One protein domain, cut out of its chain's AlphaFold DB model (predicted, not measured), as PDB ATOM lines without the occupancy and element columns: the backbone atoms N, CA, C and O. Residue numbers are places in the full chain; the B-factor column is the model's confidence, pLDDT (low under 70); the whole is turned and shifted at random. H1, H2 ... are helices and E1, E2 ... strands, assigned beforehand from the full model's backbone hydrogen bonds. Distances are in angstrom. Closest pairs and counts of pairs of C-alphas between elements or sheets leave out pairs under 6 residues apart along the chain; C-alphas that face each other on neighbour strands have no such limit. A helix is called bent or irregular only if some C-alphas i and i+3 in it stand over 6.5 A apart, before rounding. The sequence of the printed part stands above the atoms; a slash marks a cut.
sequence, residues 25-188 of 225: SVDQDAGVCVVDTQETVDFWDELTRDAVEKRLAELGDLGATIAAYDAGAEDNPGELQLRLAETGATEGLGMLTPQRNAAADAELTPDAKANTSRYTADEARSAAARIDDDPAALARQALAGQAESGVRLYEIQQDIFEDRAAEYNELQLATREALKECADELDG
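AT A GLANCE: This is residues 25 to 188 of the 225 residues of an uncharacterized protein of Corynebacterium renale (UniProt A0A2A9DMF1). A long helix, H1, runs through the body between a small three-stranded sheet at one end and a cluster of short helices, H2, H3 and H4, at the other. The bent helix H9 runs back beside H1: its arm H9a pairs with H8 and crosses H1 steeply, and its arm H9b covers one face of the sheet together with H7, while residues 102 to 112 stick out. The 164 printed residues, mostly helix by class, include three strands and nine helices in the order E1 E2 H1 H2 H3 H4 H5 H6 E3 H7 H8 H9; the sheet, E1 E2 E3, is antiparallel. The whole is loose, with a radius of gyration of the C-alphas of 19.8 A, and only just elongated, spanning 63 by 34 by 19 A.

IN THESE COORDINATES: E1 is residues 25 to 27, beginning at C-alpha 25 (67.812, 95.851, -11.754), and E2 is 32 to 36. H1, residues 38 to 58, is 30.0 A long and ends at C-alpha 58 (48.070, 132.159, -0.539). Then come H2, 61 to 70, H3, 77 to 86, H4, 93 to 96, H5, 98 to 105, H6, 110 to 113, E3, 116 to 119, H7, 121 to 128, and H8, 136 to 147, 16.0 A long. H9, residues 152 to 187, was assigned as one helix by its hydrogen bonds but is bent: C-alphas 163 and 166 are 7.6 A apart. Its arms are H9a, 152 to 163, 17.3 A, and H9b, 166 to 187, 31.9 A, ending at C-alpha 187 (79.029, 88.263, -7.053); they stand at a steep tilt of 65 degrees.

HOW THE PARTS SIT: E1 and E2 form a hairpin, with N 25 and O 34 2.8 A apart, within hydrogen-bond range; between E2 and E3, N 33 and O 119 are 2.7 A apart. H7 and H9b are on the same face of this sheet, making two layers, a sheet with helices on one face, at heights of 8.5 A and 10.1 A. They touch at Ala 121 and Ala 183, closest C-alphas 4.1 A apart. H1 touches H9a at a steep tilt of 53 degrees, closest C-alphas Ala 51 and Gln 157, 5.2 A. H8 and H9a form a helical hairpin, closest C-alphas Ala 147 and Glu 155, 4.5 A. H1 and H2 form a helical hairpin, in which residues 55 to 57 of H1 alone touch H2, closest C-alphas Leu 56 and Gly 63, 4.1 A. H4 touches H1, H2 and H3; its closest C-alphas to H3 are Leu 93 and Gln 81, 5.6 A. H5 only just touches H2, with 3 pairs of C-alphas within 8 A, the closest being Arg 100 and Asp 70, 5.6 A. H6 touches no helix. H1, H2, H3, H5, H7, H8, H9a and H9b have every O i to N i+4 pair within range; H4 and H6 are too short for one.

THE WHOLE: The C-alphas of Glu 86 and Gly 188, the two farthest apart, are 63.9 A apart. The printed part has no cut and no long link. Its mean pLDDT is 88.5; residues 103 to 114 and residue 188 are under 70.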
ATOM      1  N   SER A  25      67.850  97.068 -10.945       85.62
ATOM      2  CA  SER A  25      67.812  95.851 -11.754       85.62
ATOM      3  C   SER A  25      69.220  95.367 -12.069       85.62
ATOM      4  O   SER A  25      70.167  96.152 -12.093       85.62
ATOM      5  N   VAL A  26      69.364  94.065 -12.307       86.44
ATOM      6  CA  VAL A  26      70.647  93.453 -12.664       86.44
ATOM      7  C   VAL A  26      70.755  93.346 -14.185       86.44
ATOM      8  O   VAL A  26      69.938  92.690 -14.829       86.44
ATOM      9  N   ASP A  27      71.783  93.959 -14.765       85.38
ATOM     10  CA  ASP A  27      72.220  93.730 -16.143       85.38
ATOM     11  C   ASP A  27      73.349  92.688 -16.103       85.38
ATOM     12  O   ASP A  27      74.533  93.016 -15.995       85.38
ATOM     13  N   GLN A  28      72.953  91.410 -16.113       83.50
ATOM     14  CA  GLN A  28      73.851  90.249 -16.018       83.50
ATOM     15  C   GLN A  28      74.868  90.200 -17.170       83.50
ATOM     16  O   GLN A  28      76.017  89.815 -16.964       83.50
ATOM     17  N   ASP A  29      74.469  90.621 -18.374       82.44
ATOM     18  CA  ASP A  29      75.339  90.609 -19.554       82.44
ATOM     19  C   ASP A  29      76.450  91.661 -19.443       82.44
ATOM     20  O   ASP A  29      77.591  91.417 -19.845       82.44
ATOM     21  N   ALA A  30      76.129  92.830 -18.881       83.00
ATOM     22  CA  ALA A  30      77.097  93.893 -18.640       83.00
ATOM     23  C   ALA A  30      77.796  93.798 -17.270       83.00
ATOM     24  O   ALA A  30      78.764  94.524 -17.041       83.00
ATOM     25  N   GLY A  31      77.335  92.924 -16.370       85.75
ATOM     26  CA  GLY A  31      77.874  92.770 -15.019       85.75
ATOM     27  C   GLY A  31      77.664  94.006 -14.136       85.75
ATOM     28  O   GLY A  31      78.559  94.370 -13.371       85.75
ATOM     29  N   VAL A  32      76.524  94.692 -14.279       89.19
ATOM     30  CA  VAL A  32      76.225  95.940 -13.555       89.19
ATOM     31  C   VAL A  32      74.808  95.970 -12.989       89.19
ATOM     32  O   VAL A  32      73.880  95.393 -13.544       89.19
ATOM     33  N   CYS A  33      74.639  96.710 -11.903       84.44
ATOM     34  CA  CYS A  33      73.364  97.165 -11.379       84.44
ATOM     35  C   CYS A  33      72.913  98.416 -12.128       84.44
ATOM     36  O   CYS A  33      73.675  99.375 -12.250       84.44
ATOM     37  N   VAL A  34      71.673  98.432 -12.598       89.56
ATOM     38  CA  VAL A  34      71.022  99.592 -13.205       89.56
ATOM     39  C   VAL A  34      70.002 100.132 -12.213       89.56
ATOM     40  O   VAL A  34      69.056  99.432 -11.866       89.56
ATOM     41  N   VAL A  35      70.204 101.359 -11.748       87.31
ATOM     42  CA  VAL A  35      69.315 102.056 -10.812       87.31
ATOM     43  C   VAL A  35      68.504 103.078 -11.584       87.31
ATOM     44  O   VAL A  35      69.098 103.978 -12.173       87.31
ATOM     45  N   ASP A  36      67.181 102.967 -11.549       87.00
ATOM     46  CA  ASP A  36      66.269 104.026 -11.973       87.00
ATOM     47  C   ASP A  36      65.916 104.928 -10.781       87.00
ATOM     48  O   ASP A  36      65.390 104.467  -9.765       87.00
ATOM     49  N   THR A  37      66.212 106.218 -10.899       82.62
ATOM     50  CA  THR A  37      65.940 107.232  -9.880       82.62
ATOM     51  C   THR A  37      64.639 107.992 -10.127       82.62
ATOM     52  O   THR A  37      64.395 108.973  -9.424       82.62
ATOM     53  N   GLN A  38      63.808 107.576 -11.092       83.19
ATOM     54  CA  GLN A  38      62.569 108.271 -11.451       83.19
ATOM     55  C   GLN A  38      61.672 108.512 -10.235       83.19
ATOM     56  O   GLN A  38      61.231 109.632 -10.044       83.19
ATOM     57  N   GLU A  39      61.489 107.530  -9.350       82.88
ATOM     58  CA  GLU A  39      60.662 107.708  -8.145       82.88
ATOM     59  C   GLU A  39      61.209 108.781  -7.188       82.88
ATOM     60  O   GLU A  39      60.446 109.503  -6.552       82.88
ATOM     61  N   THR A  40      62.537 108.913  -7.081       85.50
ATOM     62  CA  THR A  40      63.147 109.976  -6.264       85.50
ATOM     63  C   THR A  40      62.964 111.336  -6.921       85.50
ATOM     64  O   THR A  40      62.706 112.314  -6.226       85.50
ATOM     65  N   VAL A  41      63.087 111.405  -8.248       84.00
ATOM     66  CA  VAL A  41      62.809 112.626  -9.014       84.00
ATOM     67  C   VAL A  41      61.345 113.026  -8.849       84.00
ATOM     68  O   VAL A  41      61.076 114.156  -8.457       84.00
ATOM     69  N   ASP A  42      60.421 112.082  -9.032       85.06
ATOM     70  CA  ASP A  42      58.984 112.293  -8.877       85.06
ATOM     71  C   ASP A  42      58.667 112.818  -7.476       85.06
ATOM     72  O   ASP A  42      58.006 113.842  -7.356       85.06
ATOM     73  N   PHE A  43      59.208 112.209  -6.414       89.56
ATOM     74  CA  PHE A  43      59.020 112.699  -5.044       89.56
ATOM     75  C   PHE A  43      59.350 114.198  -4.899       89.56
ATOM     76  O   PHE A  43      58.571 114.961  -4.320       89.56
ATOM     77  N   TRP A  44      60.492 114.643  -5.437       90.81
ATOM     78  CA  TRP A  44      60.915 116.046  -5.359       90.81
ATOM     79  C   TRP A  44      60.092 116.972  -6.262       90.81
ATOM     80  O   TRP A  44      59.792 118.106  -5.865       90.81
ATOM     81  N   ASP A  45      59.696 116.497  -7.441       87.31
ATOM     82  CA  ASP A  45      58.828 117.227  -8.365       87.31
ATOM     83  C   ASP A  45      57.435 117.436  -7.759       87.31
ATOM     84  O   ASP A  45      56.882 118.536  -7.816       87.31
ATOM     85  N   GLU A  46      56.881 116.407  -7.115       91.31
ATOM     86  CA  GLU A  46      55.614 116.492  -6.397       91.31
ATOM     87  C   GLU A  46      55.697 117.446  -5.211       91.31
ATOM     88  O   GLU A  46      54.844 118.319  -5.081       91.31
ATOM     89  N   LEU A  47      56.744 117.340  -4.385       93.44
ATOM     90  CA  LEU A  47      56.968 118.262  -3.272       93.44
ATOM     91  C   LEU A  47      56.992 119.722  -3.752       93.44
ATOM     92  O   LEU A  47      56.371 120.597  -3.145       93.44
ATOM     93  N   THR A  48      57.698 119.984  -4.855       92.06
ATOM     94  CA  THR A  48      57.797 121.321  -5.453       92.06
ATOM     95  C   THR A  48      56.445 121.792  -5.979       92.06
ATOM     96  O   THR A  48      56.034 122.919  -5.706       92.06
ATOM     97  N   ARG A  49      55.726 120.929  -6.705       93.81
ATOM     98  CA  ARG A  49      54.388 121.219  -7.232       93.81
ATOM     99  C   ARG A  49      53.410 121.563  -6.112       93.81
ATOM    100  O   ARG A  49      52.733 122.583  -6.211       93.81
ATOM    101  N   ASP A  50      53.375 120.768  -5.048       96.56
ATOM    102  CA  ASP A  50      52.475 120.970  -3.913       96.56
ATOM    103  C   ASP A  50      52.811 122.278  -3.172       96.56
ATOM    104  O   ASP A  50      51.916 123.031  -2.770       96.56
ATOM    105  N   ALA A  51      54.103 122.602  -3.038       97.19
ATOM    106  CA  ALA A  51      54.544 123.865  -2.451       97.19
ATOM    107  C   ALA A  51      54.125 125.076  -3.297       97.19
ATOM    108  O   ALA A  51      53.611 126.060  -2.757       97.19
ATOM    109  N   VAL A  52      54.296 124.995  -4.621       97.12
ATOM    110  CA  VAL A  52      53.859 126.034  -5.561       97.12
ATOM    111  C   VAL A  52      52.341 126.187  -5.526       97.12
ATOM    112  O   VAL A  52      51.861 127.311  -5.403       97.12
ATOM    113  N   GLU A  53      51.574 125.098  -5.562       97.44
ATOM    114  CA  GLU A  53      50.109 125.141  -5.488       97.44
ATOM    115  C   GLU A  53      49.639 125.841  -4.207       97.44
ATOM    116  O   GLU A  53      48.839 126.781  -4.260       97.44
ATOM    117  N   LYS A  54      50.195 125.450  -3.055       98.12
ATOM    118  CA  LYS A  54      49.884 126.084  -1.770       98.12
ATOM    119  C   LYS A  54      50.277 127.562  -1.760       98.12
ATOM    120  O   LYS A  54      49.507 128.388  -1.270       98.12
ATOM    121  N   ARG A  55      51.423 127.927  -2.344       97.62
ATOM    122  CA  ARG A  55      51.854 129.328  -2.430       97.62
ATOM    123  C   ARG A  55      50.958 130.163  -3.344       97.62
ATOM    124  O   ARG A  55      50.603 131.286  -2.992       97.62
ATOM    125  N   LEU A  56      50.551 129.628  -4.491       97.75
ATOM    126  CA  LEU A  56      49.615 130.288  -5.401       97.75
ATOM    127  C   LEU A  56      48.251 130.490  -4.730       97.75
ATOM    128  O   LEU A  56      47.658 131.558  -4.866       97.75
ATOM    129  N   ALA A  57      47.785 129.530  -3.929       97.94
ATOM    130  CA  ALA A  57      46.566 129.701  -3.143       97.94
ATOM    131  C   ALA A  57      46.675 130.852  -2.119       97.94
ATOM    132  O   ALA A  57      45.727 131.625  -1.972       97.94
ATOM    133  N   GLU A  58      47.827 131.025  -1.454       97.56
ATOM    134  CA  GLU A  58      48.070 132.159  -0.539       97.56
ATOM    135  C   GLU A  58      48.028 133.528  -1.252       97.56
ATOM    136  O   GLU A  58      47.673 134.531  -0.631       97.56
ATOM    137  N   LEU A  59      48.357 133.585  -2.548       97.19
ATOM    138  CA  LEU A  59      48.361 134.811  -3.361       97.19
ATOM    139  C   LEU A  59      46.976 135.195  -3.927       97.19
ATOM    140  O   LEU A  59      46.846 136.246  -4.564       97.19
ATOM    141  N   GLY A  60      45.943 134.372  -3.723       96.81
ATOM    142  CA  GLY A  60      44.570 134.658  -4.155       96.81
ATOM    143  C   GLY A  60      44.440 134.874  -5.668       96.81
ATOM    144  O   GLY A  60      44.945 134.083  -6.464       96.81
ATOM    145  N   ASP A  61      43.778 135.961  -6.082       97.00
ATOM    146  CA  ASP A  61      43.522 136.266  -7.502       97.00
ATOM    147  C   ASP A  61      44.813 136.392  -8.331       97.00
ATOM    148  O   ASP A  61      44.859 135.986  -9.498       97.00
ATOM    149  N   LEU A  62      45.888 136.929  -7.739       97.06
ATOM    150  CA  LEU A  62      47.191 136.976  -8.403       97.06
ATOM    151  C   LEU A  62      47.742 135.564  -8.613       97.06
ATOM    152  O   LEU A  62      48.226 135.261  -9.699       97.06
ATOM    153  N   GLY A  63      47.623 134.693  -7.611       97.19
ATOM    154  CA  GLY A  63      48.035 133.297  -7.722       97.19
ATOM    155  C   GLY A  63      47.276 132.545  -8.812       97.19
ATOM    156  O   GLY A  63      47.895 131.865  -9.624       97.19
ATOM    157  N   ALA A  64      45.960 132.747  -8.921       97.38
ATOM    158  CA  ALA A  64      45.169 132.190 -10.022       97.38
ATOM    159  C   ALA A  64      45.636 132.704 -11.399       97.38
ATOM    160  O   ALA A  64      45.680 131.942 -12.365       97.38
ATOM    161  N   THR A  65      46.028 133.981 -11.485       97.31
ATOM    162  CA  THR A  65      46.585 134.571 -12.714       97.31
ATOM    163  C   THR A  65      47.927 133.924 -13.080       97.31
ATOM    164  O   THR A  65      48.128 133.531 -14.226       97.31
ATOM    165  N   ILE A  66      48.828 133.755 -12.106       97.19
ATOM    166  CA  ILE A  66      50.139 133.118 -12.307       97.19
ATOM    167  C   ILE A  66      49.977 131.640 -12.697       97.19
ATOM    168  O   ILE A  66      50.652 131.187 -13.615       97.19
ATOM    169  N   ALA A  67      49.047 130.910 -12.074       96.19
ATOM    170  CA  ALA A  67      48.740 129.524 -12.433       96.19
ATOM    171  C   ALA A  67      48.254 129.401 -13.887       96.19
ATOM    172  O   ALA A  67      48.696 128.525 -14.630       96.19
ATOM    173  N   ALA A  68      47.364 130.302 -14.319       95.38
ATOM    174  CA  ALA A  68      46.898 130.343 -15.702       95.38
ATOM    175  C   ALA A  68      48.038 130.689 -16.670       95.38
ATOM    176  O   ALA A  68      48.139 130.087 -17.741       95.38
ATOM    177  N   TYR A  69      48.909 131.629 -16.285       95.00
ATOM    178  CA  TYR A  69      50.113 131.946 -17.040       95.00
ATOM    179  C   TYR A  69      51.001 130.709 -17.193       95.00
ATOM    180  O   TYR A  69      51.324 130.381 -18.331       95.00
ATOM    181  N   ASP A  70      51.334 129.987 -16.116       93.75
ATOM    182  CA  ASP A  70      52.141 128.753 -16.165       93.75
ATOM    183  C   ASP A  70      51.527 127.687 -17.088       93.75
ATOM    184  O   ASP A  70      52.224 127.079 -17.895       93.75
ATOM    185  N   ALA A  71      50.197 127.555 -17.074       92.06
ATOM    186  CA  ALA A  71      49.449 126.650 -17.948       92.06
ATOM    187  C   ALA A  71      49.375 127.091 -19.429       92.06
ATOM    188  O   ALA A  71      48.748 126.416 -20.248       92.06
ATOM    189  N   GLY A  72      49.990 128.221 -19.797       89.75
ATOM    190  CA  GLY A  72      50.117 128.668 -21.186       89.75
ATOM    191  C   GLY A  72      49.297 129.901 -21.562       89.75
ATOM    192  O   GLY A  72      49.367 130.319 -22.718       89.75
ATOM    193  N   ALA A  73      48.558 130.518 -20.633       91.69
ATOM    194  CA  ALA A  73      47.858 131.769 -20.922       91.69
ATOM    195  C   ALA A  73      48.849 132.882 -21.303       91.69
ATOM    196  O   ALA A  73      49.949 132.975 -20.747       91.69
ATOM    197  N   GLU A  74      48.458 133.722 -22.262       86.50
ATOM    198  CA  GLU A  74      49.228 134.907 -22.632       86.50
ATOM    199  C   GLU A  74      49.056 135.980 -21.554       86.50
ATOM    200  O   GLU A  74      47.974 136.535 -21.377       86.50
ATOM    201  N   ASP A  75      50.141 136.263 -20.843       89.50
ATOM    202  CA  ASP A  75      50.251 137.369 -19.897       89.50
ATOM    203  C   ASP A  75      51.672 137.950 -19.983       89.50
ATOM    204  O   ASP A  75      52.594 137.306 -20.502       89.50
ATOM    205  N   ASN A  76      51.862 139.178 -19.509       92.75
ATOM    206  CA  ASN A  76      53.164 139.826 -19.504       92.75
ATOM    207  C   ASN A  76      53.960 139.395 -18.255       92.75
ATOM    208  O   ASN A  76      53.623 139.813 -17.144       92.75
ATOM    209  N   PRO A  77      55.064 138.632 -18.396       93.12
ATOM    210  CA  PRO A  77      55.834 138.162 -17.243       93.12
ATOM    211  C   PRO A  77      56.438 139.303 -16.414       93.12
ATOM    212  O   PRO A  77      56.582 139.173 -15.203       93.12
ATOM    213  N   GLY A  78      56.767 140.438 -17.040       95.38
ATOM    214  CA  GLY A  78      57.262 141.616 -16.329       95.38
ATOM    215  C   GLY A  78      56.186 142.262 -15.457       95.38
ATOM    216  O   GLY A  78      56.467 142.650 -14.327       95.38
ATOM    217  N   GLU A  79      54.948 142.330 -15.947       96.00
ATOM    218  CA  GLU A  79      53.810 142.833 -15.170       96.00
ATOM    219  C   GLU A  79      53.461 141.892 -14.011       96.00
ATOM    220  O   GLU A  79      53.280 142.348 -12.883       96.00
ATOM    221  N   LEU A  80      53.446 140.578 -14.255       96.56
ATOM    222  CA  LEU A  80      53.236 139.578 -13.207       96.56
ATOM    223  C   LEU A  80      54.323 139.635 -12.129       96.56
ATOM    224  O   LEU A  80      54.003 139.593 -10.942       96.56
ATOM    225  N   GLN A  81      55.591 139.798 -12.515       96.94
ATOM    226  CA  GLN A  81      56.694 139.951 -11.565       96.94
ATOM    227  C   GLN A  81      56.556 141.223 -10.714       96.94
ATOM    228  O   GLN A  81      56.862 141.189  -9.520       96.94
ATOM    229  N   LEU A  82      56.099 142.335 -11.301       96.81
ATOM    230  CA  LEU A  82      55.848 143.579 -10.567       96.81
ATOM    231  C   LEU A  82      54.686 143.418  -9.582       96.81
ATOM    232  O   LEU A  82      54.846 143.733  -8.407       96.81
ATOM    233  N   ARG A  83      53.559 142.853 -10.031       97.06
ATOM    234  CA  ARG A  83      52.398 142.567  -9.173       97.06
ATOM    235  C   ARG A  83      52.759 141.622  -8.028       97.06
ATOM    236  O   ARG A  83      52.302 141.823  -6.909       97.06
ATOM    237  N   LEU A  84      53.604 140.621  -8.282       96.88
ATOM    238  CA  LEU A  84      54.136 139.740  -7.242       96.88
ATOM    239  C   LEU A  84      54.965 140.534  -6.225       96.88
ATOM    240  O   LEU A  84      54.696 140.445  -5.029       96.88
ATOM    241  N   ALA A  85      55.895 141.376  -6.679       95.69
ATOM    242  CA  ALA A  85      56.701 142.216  -5.794       95.69
ATOM    243  C   ALA A  85      55.853 143.200  -4.956       95.69
ATOM    244  O   ALA A  85      56.173 143.453  -3.795       95.69
ATOM    245  N   GLU A  86      54.742 143.714  -5.495       96.75
ATOM    246  CA  GLU A  86      53.796 144.584  -4.773       96.75
ATOM    247  C   GLU A  86      53.099 143.882  -3.596       96.75
ATOM    248  O   GLU A  86      52.683 144.549  -2.647       96.75
ATOM    249  N   THR A  87      53.022 142.544  -3.600       94.94
ATOM    250  CA  THR A  87      52.530 141.770  -2.444       94.94
ATOM    251  C   THR A  87      53.542 141.679  -1.296       94.94
ATOM    252  O   THR A  87      53.217 141.161  -0.229       94.94
ATOM    253  N   GLY A  88      54.771 142.168  -1.496       93.12
ATOM    254  CA  GLY A  88      55.889 141.970  -0.574       93.12
ATOM    255  C   GLY A  88      56.534 140.585  -0.683       93.12
ATOM    256  O   GLY A  88      57.375 140.248   0.147       93.12
ATOM    257  N   ALA A  89      56.152 139.790  -1.688       92.56
ATOM    258  CA  ALA A  89      56.782 138.515  -1.997       92.56
ATOM    259  C   ALA A  89      58.266 138.699  -2.349       92.56
ATOM    260  O   ALA A  89      58.644 139.593  -3.109       92.56
ATOM    261  N   THR A  90      59.100 137.820  -1.803       92.62
ATOM    262  CA  THR A  90      60.542 137.734  -2.084       92.62
ATOM    263  C   THR A  90      60.845 136.756  -3.221       92.62
ATOM    264  O   THR A  90      61.982 136.670  -3.684       92.62
ATOM    265  N   GLU A  91      59.830 136.026  -3.685       92.75
ATOM    266  CA  GLU A  91      59.943 135.021  -4.732       92.75
ATOM    267  C   GLU A  91      60.001 135.639  -6.132       92.75
ATOM    268  O   GLU A  91      59.330 136.626  -6.443       92.75
ATOM    269  N   GLY A  92      60.784 135.019  -7.015       93.44
ATOM    270  CA  GLY A  92      60.721 135.302  -8.445       93.44
ATOM    271  C   GLY A  92      59.544 134.578  -9.098       93.44
ATOM    272  O   GLY A  92      59.215 133.459  -8.709       93.44
ATOM    273  N   LEU A  93      58.961 135.166 -10.145       94.38
ATOM    274  CA  LEU A  93      57.875 134.558 -10.921       94.38
ATOM    275  C   LEU A  93      58.248 133.153 -11.415       94.38
ATOM    276  O   LEU A  93      57.431 132.245 -11.336       94.38
ATOM    277  N   GLY A  94      59.503 132.962 -11.839       92.06
ATOM    278  CA  GLY A  94      60.000 131.672 -12.320       92.06
ATOM    279  C   GLY A  94      59.903 130.541 -11.293       92.06
ATOM    280  O   GLY A  94      59.750 129.390 -11.683       92.06
ATOM    281  N   MET A  95      59.928 130.841  -9.992       93.25
ATOM    282  CA  MET A  95      59.759 129.830  -8.940       93.25
ATOM    283  C   MET A  95      58.312 129.335  -8.818       93.25
ATOM    284  O   MET A  95      58.073 128.284  -8.240       93.25
ATOM    285  N   LEU A  96      57.351 130.098  -9.342       95.44
ATOM    286  CA  LEU A  96      55.920 129.805  -9.283       95.44
ATOM    287  C   LEU A  96      55.370 129.299 -10.628       95.44
ATOM    288  O   LEU A  96      54.167 129.083 -10.746       95.44
ATOM    289  N   THR A  97      56.236 129.131 -11.635       92.38
ATOM    290  CA  THR A  97      55.870 128.700 -12.994       92.38
ATOM    291  C   THR A  97      56.724 127.510 -13.471       92.38
ATOM    292  O   THR A  97      57.481 127.632 -14.444       92.38
ATOM    293  N   PRO A  98      56.690 126.366 -12.761       86.31
ATOM    294  CA  PRO A  98      57.547 125.223 -13.069       86.31
ATOM    295  C   PRO A  98      57.256 124.598 -14.442       86.31
ATOM    296  O   PRO A  98      58.187 124.115 -15.087       86.31
ATOM    297  N   GLN A  99      56.012 124.633 -14.939       82.06
ATOM    298  CA  GLN A  99      55.665 124.005 -16.222       82.06
ATOM    299  C   GLN A  99      56.252 124.771 -17.409       82.06
ATOM    300  O   GLN A  99      56.777 124.160 -18.343       82.06
ATOM    301  N   ARG A 100      56.232 126.108 -17.366       80.38
ATOM    302  CA  ARG A 100      56.888 126.932 -18.393       80.38
ATOM    303  C   ARG A 100      58.401 126.756 -18.412       80.38
ATOM    304  O   ARG A 100      58.979 126.742 -19.499       80.38
ATOM    305  N   ASN A 101      59.028 126.595 -17.250       70.12
ATOM    306  CA  ASN A 101      60.467 126.339 -17.173       70.12
ATOM    307  C   ASN A 101      60.800 124.961 -17.762       70.12
ATOM    308  O   ASN A 101      61.658 124.855 -18.633       70.12
ATOM    309  N   ALA A 102      60.040 123.927 -17.390       71.31
ATOM    310  CA  ALA A 102      60.218 122.580 -17.925       71.31
ATOM    311  C   ALA A 102      60.011 122.509 -19.450       71.31
ATOM    312  O   ALA A 102      60.695 121.747 -20.134       71.31
ATOM    313  N   ALA A 103      59.095 123.311 -20.005       62.19
ATOM    314  CA  ALA A 103      58.897 123.424 -21.450       62.19
ATOM    315  C   ALA A 103      60.084 124.095 -22.165       62.19
ATOM    316  O   ALA A 103      60.400 123.712 -23.289       62.19
ATOM    317  N   ALA A 104      60.756 125.056 -21.521       61.09
ATOM    318  CA  ALA A 104      61.991 125.647 -22.034       61.09
ATOM    319  C   ALA A 104      63.168 124.653 -21.967       61.09
ATOM    320  O   ALA A 104      63.956 124.561 -22.906       61.09
ATOM    321  N   ASP A 105      63.234 123.843 -20.909       57.03
ATOM    322  CA  ASP A 105      64.280 122.828 -20.718       57.03
ATOM    323  C   ASP A 105      64.052 121.556 -21.559       57.03
ATOM    324  O   ASP A 105      64.950 120.727 -21.729       57.03
ATOM    325  N   ALA A 106      62.859 121.378 -22.134       56.84
ATOM    326  CA  ALA A 106      62.532 120.245 -22.996       56.84
ATOM    327  C   ALA A 106      63.292 120.234 -24.338       56.84
ATOM    328  O   ALA A 106      63.284 119.205 -25.012       56.84
ATOM    329  N   GLU A 107      63.982 121.321 -24.701       56.94
ATOM    330  CA  GLU A 107      64.917 121.361 -25.837       56.94
ATOM    331  C   GLU A 107      66.266 120.659 -25.559       56.94
ATOM    332  O   GLU A 107      67.085 120.512 -26.469       56.94
ATOM    333  N   LEU A 108      66.507 120.175 -24.332       51.66
ATOM    334  CA  LEU A 108      67.688 119.376 -23.987       51.66
ATOM    335  C   LEU A 108      67.568 117.929 -24.509       51.66
ATOM    336  O   LEU A 108      66.484 117.345 -24.556       51.66
ATOM    337  N   THR A 109      68.694 117.338 -24.928       48.34
ATOM    338  CA  THR A 109      68.747 116.028 -25.601       48.34
ATOM    339  C   THR A 109      68.158 114.886 -24.750       48.34
ATOM    340  O   THR A 109      68.276 114.919 -23.526       48.34
ATOM    341  N   PRO A 110      67.582 113.827 -25.362       52.66
ATOM    342  CA  PRO A 110      67.008 112.682 -24.638       52.66
ATOM    343  C   PRO A 110      67.971 112.020 -23.639       52.66
ATOM    344  O   PRO A 110      67.549 111.593 -22.569       52.66
ATOM    345  N   ASP A 111      69.269 111.999 -23.956       48.44
ATOM    346  CA  ASP A 111      70.313 111.424 -23.098       48.44
ATOM    347  C   ASP A 111      70.560 112.235 -21.811       48.44
ATOM    348  O   ASP A 111      71.034 111.684 -20.823       48.44
ATOM    349  N   ALA A 112      70.208 113.527 -21.785       47.62
ATOM    350  CA  ALA A 112      70.328 114.368 -20.591       47.62
ATOM    351  C   ALA A 112      69.239 114.077 -19.538       47.62
ATOM    352  O   ALA A 112      69.355 114.537 -18.405       47.62
ATOM    353  N   LYS A 113      68.198 113.313 -19.902       52.16
ATOM    354  CA  LYS A 113      67.061 112.940 -19.041       52.16
ATOM    355  C   LYS A 113      67.094 111.479 -18.595       52.16
ATOM    356  O   LYS A 113      66.102 110.973 -18.076       52.16
ATOM    357  N   ALA A 114      68.197 110.768 -18.831       62.91
ATOM    358  CA  ALA A 114      68.317 109.399 -18.363       62.91
ATOM    359  C   ALA A 114      68.420 109.397 -16.830       62.91
ATOM    360  O   ALA A 114      69.505 109.540 -16.275       62.91
ATOM    361  N   ASN A 115      67.294 109.169 -16.147       73.88
ATOM    362  CA  ASN A 115      67.213 108.931 -14.701       73.88
ATOM    363  C   ASN A 115      67.766 107.550 -14.317       73.88
ATOM    364  O   ASN A 115      67.331 106.937 -13.354       73.88
ATOM    365  N   THR A 116      68.718 107.029 -15.095       81.75
ATOM    366  CA  THR A 116      69.292 105.703 -14.895       81.75
ATOM    367  C   THR A 116      70.790 105.810 -14.679       81.75
ATOM    368  O   THR A 116      71.502 106.470 -15.434       81.75
ATOM    369  N   SER A 117      71.276 105.144 -13.639       85.31
ATOM    370  CA  SER A 117      72.697 105.051 -13.312       85.31
ATOM    371  C   SER A 117      73.141 103.596 -13.318       85.31
ATOM    372  O   SER A 117      72.373 102.703 -12.967       85.31
ATOM    373  N   ARG A 118      74.382 103.345 -13.737       89.44
ATOM    374  CA  ARG A 118      74.969 102.001 -13.800       89.44
ATOM    375  C   ARG A 118      76.095 101.882 -12.778       89.44
ATOM    376  O   ARG A 118      76.944 102.766 -12.721       89.44
ATOM    377  N   TYR A 119      76.111 100.787 -12.027       84.75
ATOM    378  CA  TYR A 119      77.081 100.521 -10.966       84.75
ATOM    379  C   TYR A 119      77.617  99.099 -11.084       84.75
ATOM    380  O   TYR A 119      76.851  98.155 -11.232       84.75
ATOM    381  N   THR A 120      78.923  98.911 -10.961       91.50
ATOM    382  CA  THR A 120      79.494  97.588 -10.658       91.50
ATOM    383  C   THR A 120      79.051  97.109  -9.266       91.50
ATOM    384  O   THR A 120      78.547  97.901  -8.470       91.50
ATOM    385  N   ALA A 121      79.263  95.831  -8.929       88.50
ATOM    386  CA  ALA A 121      78.903  95.291  -7.610       88.50
ATOM    387  C   ALA A 121      79.535  96.086  -6.444       88.50
ATOM    388  O   ALA A 121      78.848  96.464  -5.494       88.50
ATOM    389  N   ASP A 122      80.826  96.423  -6.539       92.00
ATOM    390  CA  ASP A 122      81.519  97.226  -5.520       92.00
ATOM    391  C   ASP A 122      80.971  98.656  -5.426       92.00
ATOM    392  O   ASP A 122      80.797  99.198  -4.328       92.00
ATOM    393  N   GLU A 123      80.661  99.279  -6.564       91.25
ATOM    394  CA  GLU A 123      80.068 100.616  -6.597       91.25
ATOM    395  C   GLU A 123      78.643 100.617  -6.037       91.25
ATOM    396  O   GLU A 123      78.289 101.542  -5.307       91.25
ATOM    397  N   ALA A 124      77.857  99.572  -6.301       88.38
ATOM    398  CA  ALA A 124      76.515  99.398  -5.760       88.38
ATOM    399  C   ALA A 124      76.546  99.247  -4.232       88.38
ATOM    400  O   ALA A 124      75.813  99.947  -3.530       88.38
ATOM    401  N   ARG A 125      77.471  98.444  -3.681       91.69
ATOM    402  CA  ARG A 125      77.683  98.363  -2.221       91.69
ATOM    403  C   ARG A 125      78.143  99.689  -1.629       91.69
ATOM    404  O   ARG A 125      77.666 100.092  -0.570       91.69
ATOM    405  N   SER A 126      79.057 100.383  -2.308       91.50
ATOM    406  CA  SER A 126      79.531 101.707  -1.898       91.50
ATOM    407  C   SER A 126      78.415 102.757  -1.912       91.50
ATOM    408  O   SER A 126      78.383 103.630  -1.044       91.50
ATOM    409  N   ALA A 127      77.510 102.699  -2.889       89.50
ATOM    410  CA  ALA A 127      76.345 103.572  -2.975       89.50
ATOM    411  C   ALA A 127      75.343 103.254  -1.857       89.50
ATOM    412  O   ALA A 127      74.953 104.159  -1.124       89.50
ATOM    413  N   ALA A 128      75.024 101.975  -1.640       90.25
ATOM    414  CA  ALA A 128      74.155 101.538  -0.549       90.25
ATOM    415  C   ALA A 128      74.688 101.977   0.827       90.25
ATOM    416  O   ALA A 128      73.935 102.489   1.651       90.25
ATOM    417  N   ALA A 129      75.994 101.836   1.070       92.25
ATOM    418  CA  ALA A 129      76.627 102.227   2.331       92.25
ATOM    419  C   ALA A 129      76.631 103.746   2.592       92.25
ATOM    420  O   ALA A 129      76.877 104.163   3.721       92.25
ATOM    421  N   ARG A 130      76.398 104.573   1.563       91.06
ATOM    422  CA  ARG A 130      76.305 106.037   1.683       91.06
ATOM    423  C   ARG A 130      74.904 106.534   2.019       91.06
ATOM    424  O   ARG A 130      74.767 107.689   2.410       91.06
ATOM    425  N   ILE A 131      73.887 105.694   1.863       89.19
ATOM    426  CA  ILE A 131      72.541 106.015   2.323       89.19
ATOM    427  C   ILE A 131      72.548 105.809   3.849       89.19
ATOM    428  O   ILE A 131      72.928 104.737   4.315       89.19
ATOM    429  N   ASP A 132      72.184 106.836   4.619       91.25
ATOM    430  CA  ASP A 132      72.172 106.834   6.096       91.25
ATOM    431  C   ASP A 132      70.867 106.253   6.653       91.25
ATOM    432  O   ASP A 132      69.854 106.301   5.969       91.25
ATOM    433  N   ASP A 133      70.846 105.683   7.859       91.62
ATOM    434  CA  ASP A 133      69.638 105.096   8.470       91.62
ATOM    435  C   ASP A 133      68.471 106.091   8.633       91.62
ATOM    436  O   ASP A 133      67.319 105.656   8.686       91.62
ATOM    437  N   ASP A 134      68.743 107.401   8.635       92.44
ATOM    438  CA  ASP A 134      67.739 108.460   8.448       92.44
ATOM    439  C   ASP A 134      68.061 109.330   7.210       92.44
ATOM    440  O   ASP A 134      68.607 110.432   7.344       92.44
ATOM    441  N   PRO A 135      67.728 108.869   5.986       91.69
ATOM    442  CA  PRO A 135      68.026 109.598   4.747       91.69
ATOM    443  C   PRO A 135      67.461 111.027   4.711       91.69
ATOM    444  O   PRO A 135      68.071 111.937   4.142       91.69
ATOM    445  N   ALA A 136      66.307 111.246   5.336       94.06
ATOM    446  CA  ALA A 136      65.622 112.524   5.399       94.06
ATOM    447  C   ALA A 136      66.349 113.535   6.290       94.06
ATOM    448  O   ALA A 136      66.113 114.728   6.134       94.06
ATOM    449  N   ALA A 137      67.242 113.128   7.202       92.94
ATOM    450  CA  ALA A 137      67.950 114.061   8.083       92.94
ATOM    451  C   ALA A 137      68.706 115.152   7.305       92.94
ATOM    452  O   ALA A 137      68.590 116.339   7.620       92.94
ATOM    453  N   LEU A 138      69.442 114.761   6.259       86.88
ATOM    454  CA  LEU A 138      70.198 115.702   5.430       86.88
ATOM    455  C   LEU A 138      69.267 116.591   4.595       86.88
ATOM    456  O   LEU A 138      69.496 117.796   4.490       86.88
ATOM    457  N   ALA A 139      68.204 116.007   4.039       89.62
ATOM    458  CA  ALA A 139      67.186 116.738   3.292       89.62
ATOM    459  C   ALA A 139      66.488 117.797   4.163       89.62
ATOM    460  O   ALA A 139      66.402 118.954   3.758       89.62
ATOM    461  N   ARG A 140      66.090 117.442   5.393       91.88
ATOM    462  CA  ARG A 140      65.532 118.383   6.379       91.88
ATOM    463  C   ARG A 140      66.487 119.524   6.666       91.88
ATOM    464  O   ARG A 140      66.079 120.678   6.649       91.88
ATOM    465  N   GLN A 141      67.765 119.221   6.902       90.88
ATOM    466  CA  GLN A 141      68.765 120.252   7.167       90.88
ATOM    467  C   GLN A 141      68.914 121.219   5.984       90.88
ATOM    468  O   GLN A 141      68.986 122.431   6.190       90.88
ATOM    469  N   ALA A 142      68.952 120.696   4.757       90.25
ATOM    470  CA  ALA A 142      69.054 121.513   3.555       90.25
ATOM    471  C   ALA A 142      67.817 122.406   3.364       90.25
ATOM    472  O   ALA A 142      67.967 123.609   3.145       90.25
ATOM    473  N   LEU A 143      66.613 121.843   3.510       92.56
ATOM    474  CA  LEU A 143      65.351 122.578   3.389       92.56
ATOM    475  C   LEU A 143      65.193 123.637   4.483       92.56
ATOM    476  O   LEU A 143      64.831 124.769   4.180       92.56
ATOM    477  N   ALA A 144      65.546 123.318   5.730       92.19
ATOM    478  CA  ALA A 144      65.545 124.285   6.826       92.19
ATOM    479  C   ALA A 144      66.490 125.463   6.543       92.19
ATOM    480  O   ALA A 144      66.109 126.620   6.705       92.19
ATOM    481  N   GLY A 145      67.697 125.188   6.033       91.44
ATOM    482  CA  GLY A 145      68.631 126.242   5.626       91.44
ATOM    483  C   GLY A 145      68.107 127.116   4.479       91.44
ATOM    484  O   GLY A 145      68.407 128.306   4.427       91.44
ATOM    485  N   GLN A 146      67.306 126.562   3.565       91.50
ATOM    486  CA  GLN A 146      66.657 127.337   2.501       91.50
ATOM    487  C   GLN A 146      65.490 128.180   3.023       91.50
ATOM    488  O   GLN A 146      65.346 129.337   2.619       91.50
ATOM    489  N   ALA A 147      64.686 127.641   3.939       93.00
ATOM    490  CA  ALA A 147      63.576 128.356   4.561       93.00
ATOM    491  C   ALA A 147      64.041 129.606   5.334       93.00
ATOM    492  O   ALA A 147      63.351 130.623   5.342       93.00
ATOM    493  N   GLU A 148      65.263 129.601   5.880       94.50
ATOM    494  CA  GLU A 148      65.869 130.771   6.536       94.50
ATOM    495  C   GLU A 148      66.105 131.977   5.599       94.50
ATOM    496  O   GLU A 148      66.361 133.086   6.071       94.50
ATOM    497  N   SER A 149      65.997 131.810   4.275       91.62
ATOM    498  CA  SER A 149      66.179 132.904   3.305       91.62
ATOM    499  C   SER A 149      65.056 133.954   3.303       91.62
ATOM    500  O   SER A 149      65.218 135.012   2.693       91.62
ATOM    501  N   GLY A 150      63.924 133.688   3.968       89.62
ATOM    502  CA  GLY A 150      62.744 134.563   3.959       89.62
ATOM    503  C   GLY A 150      61.906 134.459   2.679       89.62
ATOM    504  O   GLY A 150      61.101 135.344   2.381       89.62
ATOM    505  N   VAL A 151      62.119 133.403   1.892       94.69
ATOM    506  CA  VAL A 151      61.300 133.025   0.738       94.69
ATOM    507  C   VAL A 151      60.186 132.092   1.200       94.69
ATOM    508  O   VAL A 151      60.439 130.954   1.597       94.69
ATOM    509  N   ARG A 152      58.937 132.568   1.113       96.88
ATOM    510  CA  ARG A 152      57.761 131.856   1.633       96.88
ATOM    511  C   ARG A 152      57.552 130.492   0.962       96.88
ATOM    512  O   ARG A 152      57.161 129.543   1.635       96.88
ATOM    513  N   LEU A 153      57.879 130.356  -0.323       95.94
ATOM    514  CA  LEU A 153      57.859 129.065  -1.019       95.94
ATOM    515  C   LEU A 153      58.761 127.999  -0.361       95.94
ATOM    516  O   LEU A 153      58.343 126.850  -0.254       95.94
ATOM    517  N   TYR A 154      59.960 128.360   0.112       95.88
ATOM    518  CA  TYR A 154      60.874 127.397   0.744       95.88
ATOM    519  C   TYR A 154      60.407 126.984   2.139       95.88
ATOM    520  O   TYR A 154      60.539 125.819   2.499       95.88
ATOM    521  N   GLU A 155      59.801 127.902   2.899       97.25
ATOM    522  CA  GLU A 155      59.142 127.560   4.168       97.25
ATOM    523  C   GLU A 155      58.029 126.529   3.942       97.25
ATOM    524  O   GLU A 155      57.956 125.519   4.636       97.25
ATOM    525  N   ILE A 156      57.192 126.745   2.921       97.81
ATOM    526  CA  ILE A 156      56.122 125.810   2.563       97.81
ATOM    527  C   ILE A 156      56.699 124.451   2.149       97.81
ATOM    528  O   ILE A 156      56.167 123.417   2.550       97.81
ATOM    529  N   GLN A 157      57.768 124.442   1.352       96.06
ATOM    530  CA  GLN A 157      58.426 123.215   0.913       96.06
ATOM    531  C   GLN A 157      58.997 122.424   2.097       96.06
ATOM    532  O   GLN A 157      58.840 121.205   2.145       96.06
ATOM    533  N   GLN A 158      59.610 123.109   3.068       96.69
ATOM    534  CA  GLN A 158      60.061 122.490   4.312       96.69
ATOM    535  C   GLN A 158      58.881 121.885   5.086       96.69
ATOM    536  O   GLN A 158      58.956 120.721   5.469       96.69
ATOM    537  N   ASP A 159      57.794 122.640   5.283       97.19
ATOM    538  CA  ASP A 159      56.612 122.167   6.016       97.19
ATOM    539  C   ASP A 159      56.033 120.887   5.392       97.19
ATOM    540  O   ASP A 159      55.766 119.917   6.096       97.19
ATOM    541  N   ILE A 160      55.867 120.860   4.062       97.50
ATOM    542  CA  ILE A 160      55.338 119.681   3.357       97.50
ATOM    543  C   ILE A 160      56.324 118.510   3.453       97.50
ATOM    544  O   ILE A 160      55.907 117.360   3.602       97.50
ATOM    545  N   PHE A 161      57.632 118.774   3.392       96.69
ATOM    546  CA  PHE A 161      58.626 117.715   3.513       96.69
ATOM    547  C   PHE A 161      58.631 117.083   4.905       96.69
ATOM    548  O   PHE A 161      58.780 115.870   4.995       96.69
ATOM    549  N   GLU A 162      58.436 117.846   5.984       96.19
ATOM    550  CA  GLU A 162      58.336 117.267   7.333       96.19
ATOM    551  C   GLU A 162      57.183 116.253   7.431       96.19
ATOM    552  O   GLU A 162      57.346 115.196   8.043       96.19
ATOM    553  N   ASP A 163      56.062 116.511   6.751       96.50
ATOM    554  CA  ASP A 163      54.929 115.580   6.676       96.50
ATOM    555  C   ASP A 163      55.221 114.346   5.792       96.50
ATOM    556  O   ASP A 163      54.657 113.272   6.018       96.50
ATOM    557  N   ARG A 164      56.122 114.473   4.806       95.00
ATOM    558  CA  ARG A 164      56.496 113.416   3.840       95.00
ATOM    559  C   ARG A 164      57.857 112.761   4.112       95.00
ATOM    560  O   ARG A 164      58.274 111.872   3.375       95.00
ATOM    561  N   ALA A 165      58.556 113.136   5.181       93.62
ATOM    562  CA  ALA A 165      59.912 112.655   5.460       93.62
ATOM    563  C   ALA A 165      59.978 111.124   5.607       93.62
ATOM    564  O   ALA A 165      60.963 110.499   5.216       93.62
ATOM    565  N   ALA A 166      58.913 110.510   6.136       94.19
ATOM    566  CA  ALA A 166      58.799 109.058   6.240       94.19
ATOM    567  C   ALA A 166      58.759 108.371   4.862       94.19
ATOM    568  O   ALA A 166      59.453 107.380   4.666       94.19
ATOM    569  N   GLU A 167      58.019 108.932   3.902       91.94
ATOM    570  CA  GLU A 167      57.938 108.436   2.520       91.94
ATOM    571  C   GLU A 167      59.311 108.498   1.835       91.94
ATOM    572  O   GLU A 167      59.761 107.520   1.236       91.94
ATOM    573  N   TYR A 168      60.030 109.614   2.001       91.44
ATOM    574  CA  TYR A 168      61.393 109.751   1.483       91.44
ATOM    575  C   TYR A 168      62.355 108.729   2.106       91.44
ATOM    576  O   TYR A 168      63.165 108.119   1.405       91.44
ATOM    577  N   ASN A 169      62.255 108.503   3.419       92.38
ATOM    578  CA  ASN A 169      63.058 107.498   4.113       92.38
ATOM    579  C   ASN A 169      62.796 106.091   3.581       92.38
ATOM    580  O   ASN A 169      63.750 105.368   3.297       92.38
ATOM    581  N   GLU A 170      61.530 105.709   3.416       91.38
ATOM    582  CA  GLU A 170      61.149 104.413   2.850       91.38
ATOM    583  C   GLU A 170      61.729 104.227   1.442       91.38
ATOM    584  O   GLU A 170      62.364 103.206   1.173       91.38
ATOM    585  N   LEU A 171      61.617 105.242   0.581       88.50
ATOM    586  CA  LEU A 171      62.160 105.218  -0.778       88.50
ATOM    587  C   LEU A 171      63.686 105.023  -0.810       88.50
ATOM    588  O   LEU A 171      64.214 104.186  -1.551       88.50
ATOM    589  N   GLN A 172      64.419 105.776   0.012       90.75
ATOM    590  CA  GLN A 172      65.881 105.706   0.055       90.75
ATOM    591  C   GLN A 172      66.375 104.401   0.698       90.75
ATOM    592  O   GLN A 172      67.359 103.809   0.244       90.75
ATOM    593  N   LEU A 173      65.693 103.905   1.734       92.31
ATOM    594  CA  LEU A 173      66.025 102.628   2.369       92.31
ATOM    595  C   LEU A 173      65.729 101.436   1.453       92.31
ATOM    596  O   LEU A 173      66.528 100.501   1.409       92.31
ATOM    597  N   ALA A 174      64.648 101.489   0.674       88.06
ATOM    598  CA  ALA A 174      64.375 100.488  -0.349       88.06
ATOM    599  C   ALA A 174      65.460 100.479  -1.437       88.06
ATOM    600  O   ALA A 174      65.997  99.420  -1.754       88.06
ATOM    601  N   THR A 175      65.871 101.659  -1.922       88.56
ATOM    602  CA  THR A 175      67.005 101.792  -2.858       88.56
ATOM    603  C   THR A 175      68.276 101.162  -2.289       88.56
ATOM    604  O   THR A 175      68.985 100.438  -2.989       88.56
ATOM    605  N   ARG A 176      68.570 101.415  -1.004       89.94
ATOM    606  CA  ARG A 176      69.733 100.830  -0.328       89.94
ATOM    607  C   ARG A 176      69.706  99.311  -0.384       89.94
ATOM    608  O   ARG A 176      70.740  98.706  -0.659       89.94
ATOM    609  N   GLU A 177      68.574  98.707  -0.049       91.75
ATOM    610  CA  GLU A 177      68.480  97.254   0.025       91.75
ATOM    611  C   GLU A 177      68.560  96.622  -1.364       91.75
ATOM    612  O   GLU A 177      69.370  95.723  -1.574       91.75
ATOM    613  N   ALA A 178      67.857  97.190  -2.343       88.94
ATOM    614  CA  ALA A 178      67.889  96.715  -3.721       88.94
ATOM    615  C   ALA A 178      69.298  96.814  -4.356       88.94
ATOM    616  O   ALA A 178      69.713  95.936  -5.113       88.94
ATOM    617  N   LEU A 179      70.087  97.836  -3.999       89.31
ATOM    618  CA  LEU A 179      71.499  97.941  -4.392       89.31
ATOM    619  C   LEU A 179      72.374  96.821  -3.812       89.31
ATOM    620  O   LEU A 179      73.258  96.319  -4.509       89.31
ATOM    621  N   LYS A 180      72.157  96.432  -2.549       92.00
ATOM    622  CA  LYS A 180      72.898  95.320  -1.932       92.00
ATOM    623  C   LYS A 180      72.522  93.992  -2.576       92.00
ATOM    624  O   LYS A 180      73.419  93.239  -2.941       92.00
ATOM    625  N   GLU A 181      71.225  93.742  -2.751       88.81
ATOM    626  CA  GLU A 181      70.716  92.527  -3.390       88.81
ATOM    627  C   GLU A 181      71.278  92.374  -4.808       88.81
ATOM    628  O   GLU A 181      71.786  91.311  -5.157       88.81
ATOM    629  N   CYS A 182      71.291  93.456  -5.594       87.62
ATOM    630  CA  CYS A 182      71.880  93.444  -6.929       87.62
ATOM    631  C   CYS A 182      73.390  93.135  -6.916       87.62
ATOM    632  O   CYS A 182      73.867  92.324  -7.710       87.62
ATOM    633  N   ALA A 183      74.153  93.753  -6.008       90.44
ATOM    634  CA  ALA A 183      75.586  93.488  -5.893       90.44
ATOM    635  C   ALA A 183      75.879  92.031  -5.500       90.44
ATOM    636  O   ALA A 183      76.822  91.425  -6.010       90.44
ATOM    637  N   ASP A 184      75.068  91.466  -4.608       89.19
ATOM    638  CA  ASP A 184      75.198  90.078  -4.172       89.19
ATOM    639  C   ASP A 184      74.782  89.085  -5.269       89.19
ATOM    640  O   ASP A 184      75.376  88.012  -5.372       89.19
ATOM    641  N   GLU A 185      73.832  89.449  -6.135       87.19
ATOM    642  CA  GLU A 185      73.478  88.657  -7.318       87.19
ATOM    643  C   GLU A 185      74.612  88.629  -8.356       87.19
ATOM    644  O   GLU A 185      74.892  87.570  -8.923       87.19
ATOM    645  N   LEU A 186      75.303  89.753  -8.571       85.31
ATOM    646  CA  LEU A 186      76.454  89.832  -9.481       85.31
ATOM    647  C   LEU A 186      77.673  89.030  -8.984       85.31
ATOM    648  O   LEU A 186      78.391  88.449  -9.797       85.31
ATOM    649  N   ASP A 187      77.899  88.983  -7.668       82.56
ATOM    650  CA  ASP A 187      79.029  88.263  -7.053       82.56
ATOM    651  C   ASP A 187      78.720  86.803  -6.680       82.56
ATOM    652  O   ASP A 187      79.624  86.036  -6.320       82.56
ATOM    653  N   GLY A 188      77.449  86.400  -6.738       66.06
ATOM    654  CA  GLY A 188      77.020  85.032  -6.485       66.06
ATOM    655  C   GLY A 188      77.709  84.040  -7.434       66.06
ATOM    656  O   GLY A 188      78.043  84.375  -8.572       66.06
TER     657      GLY A 188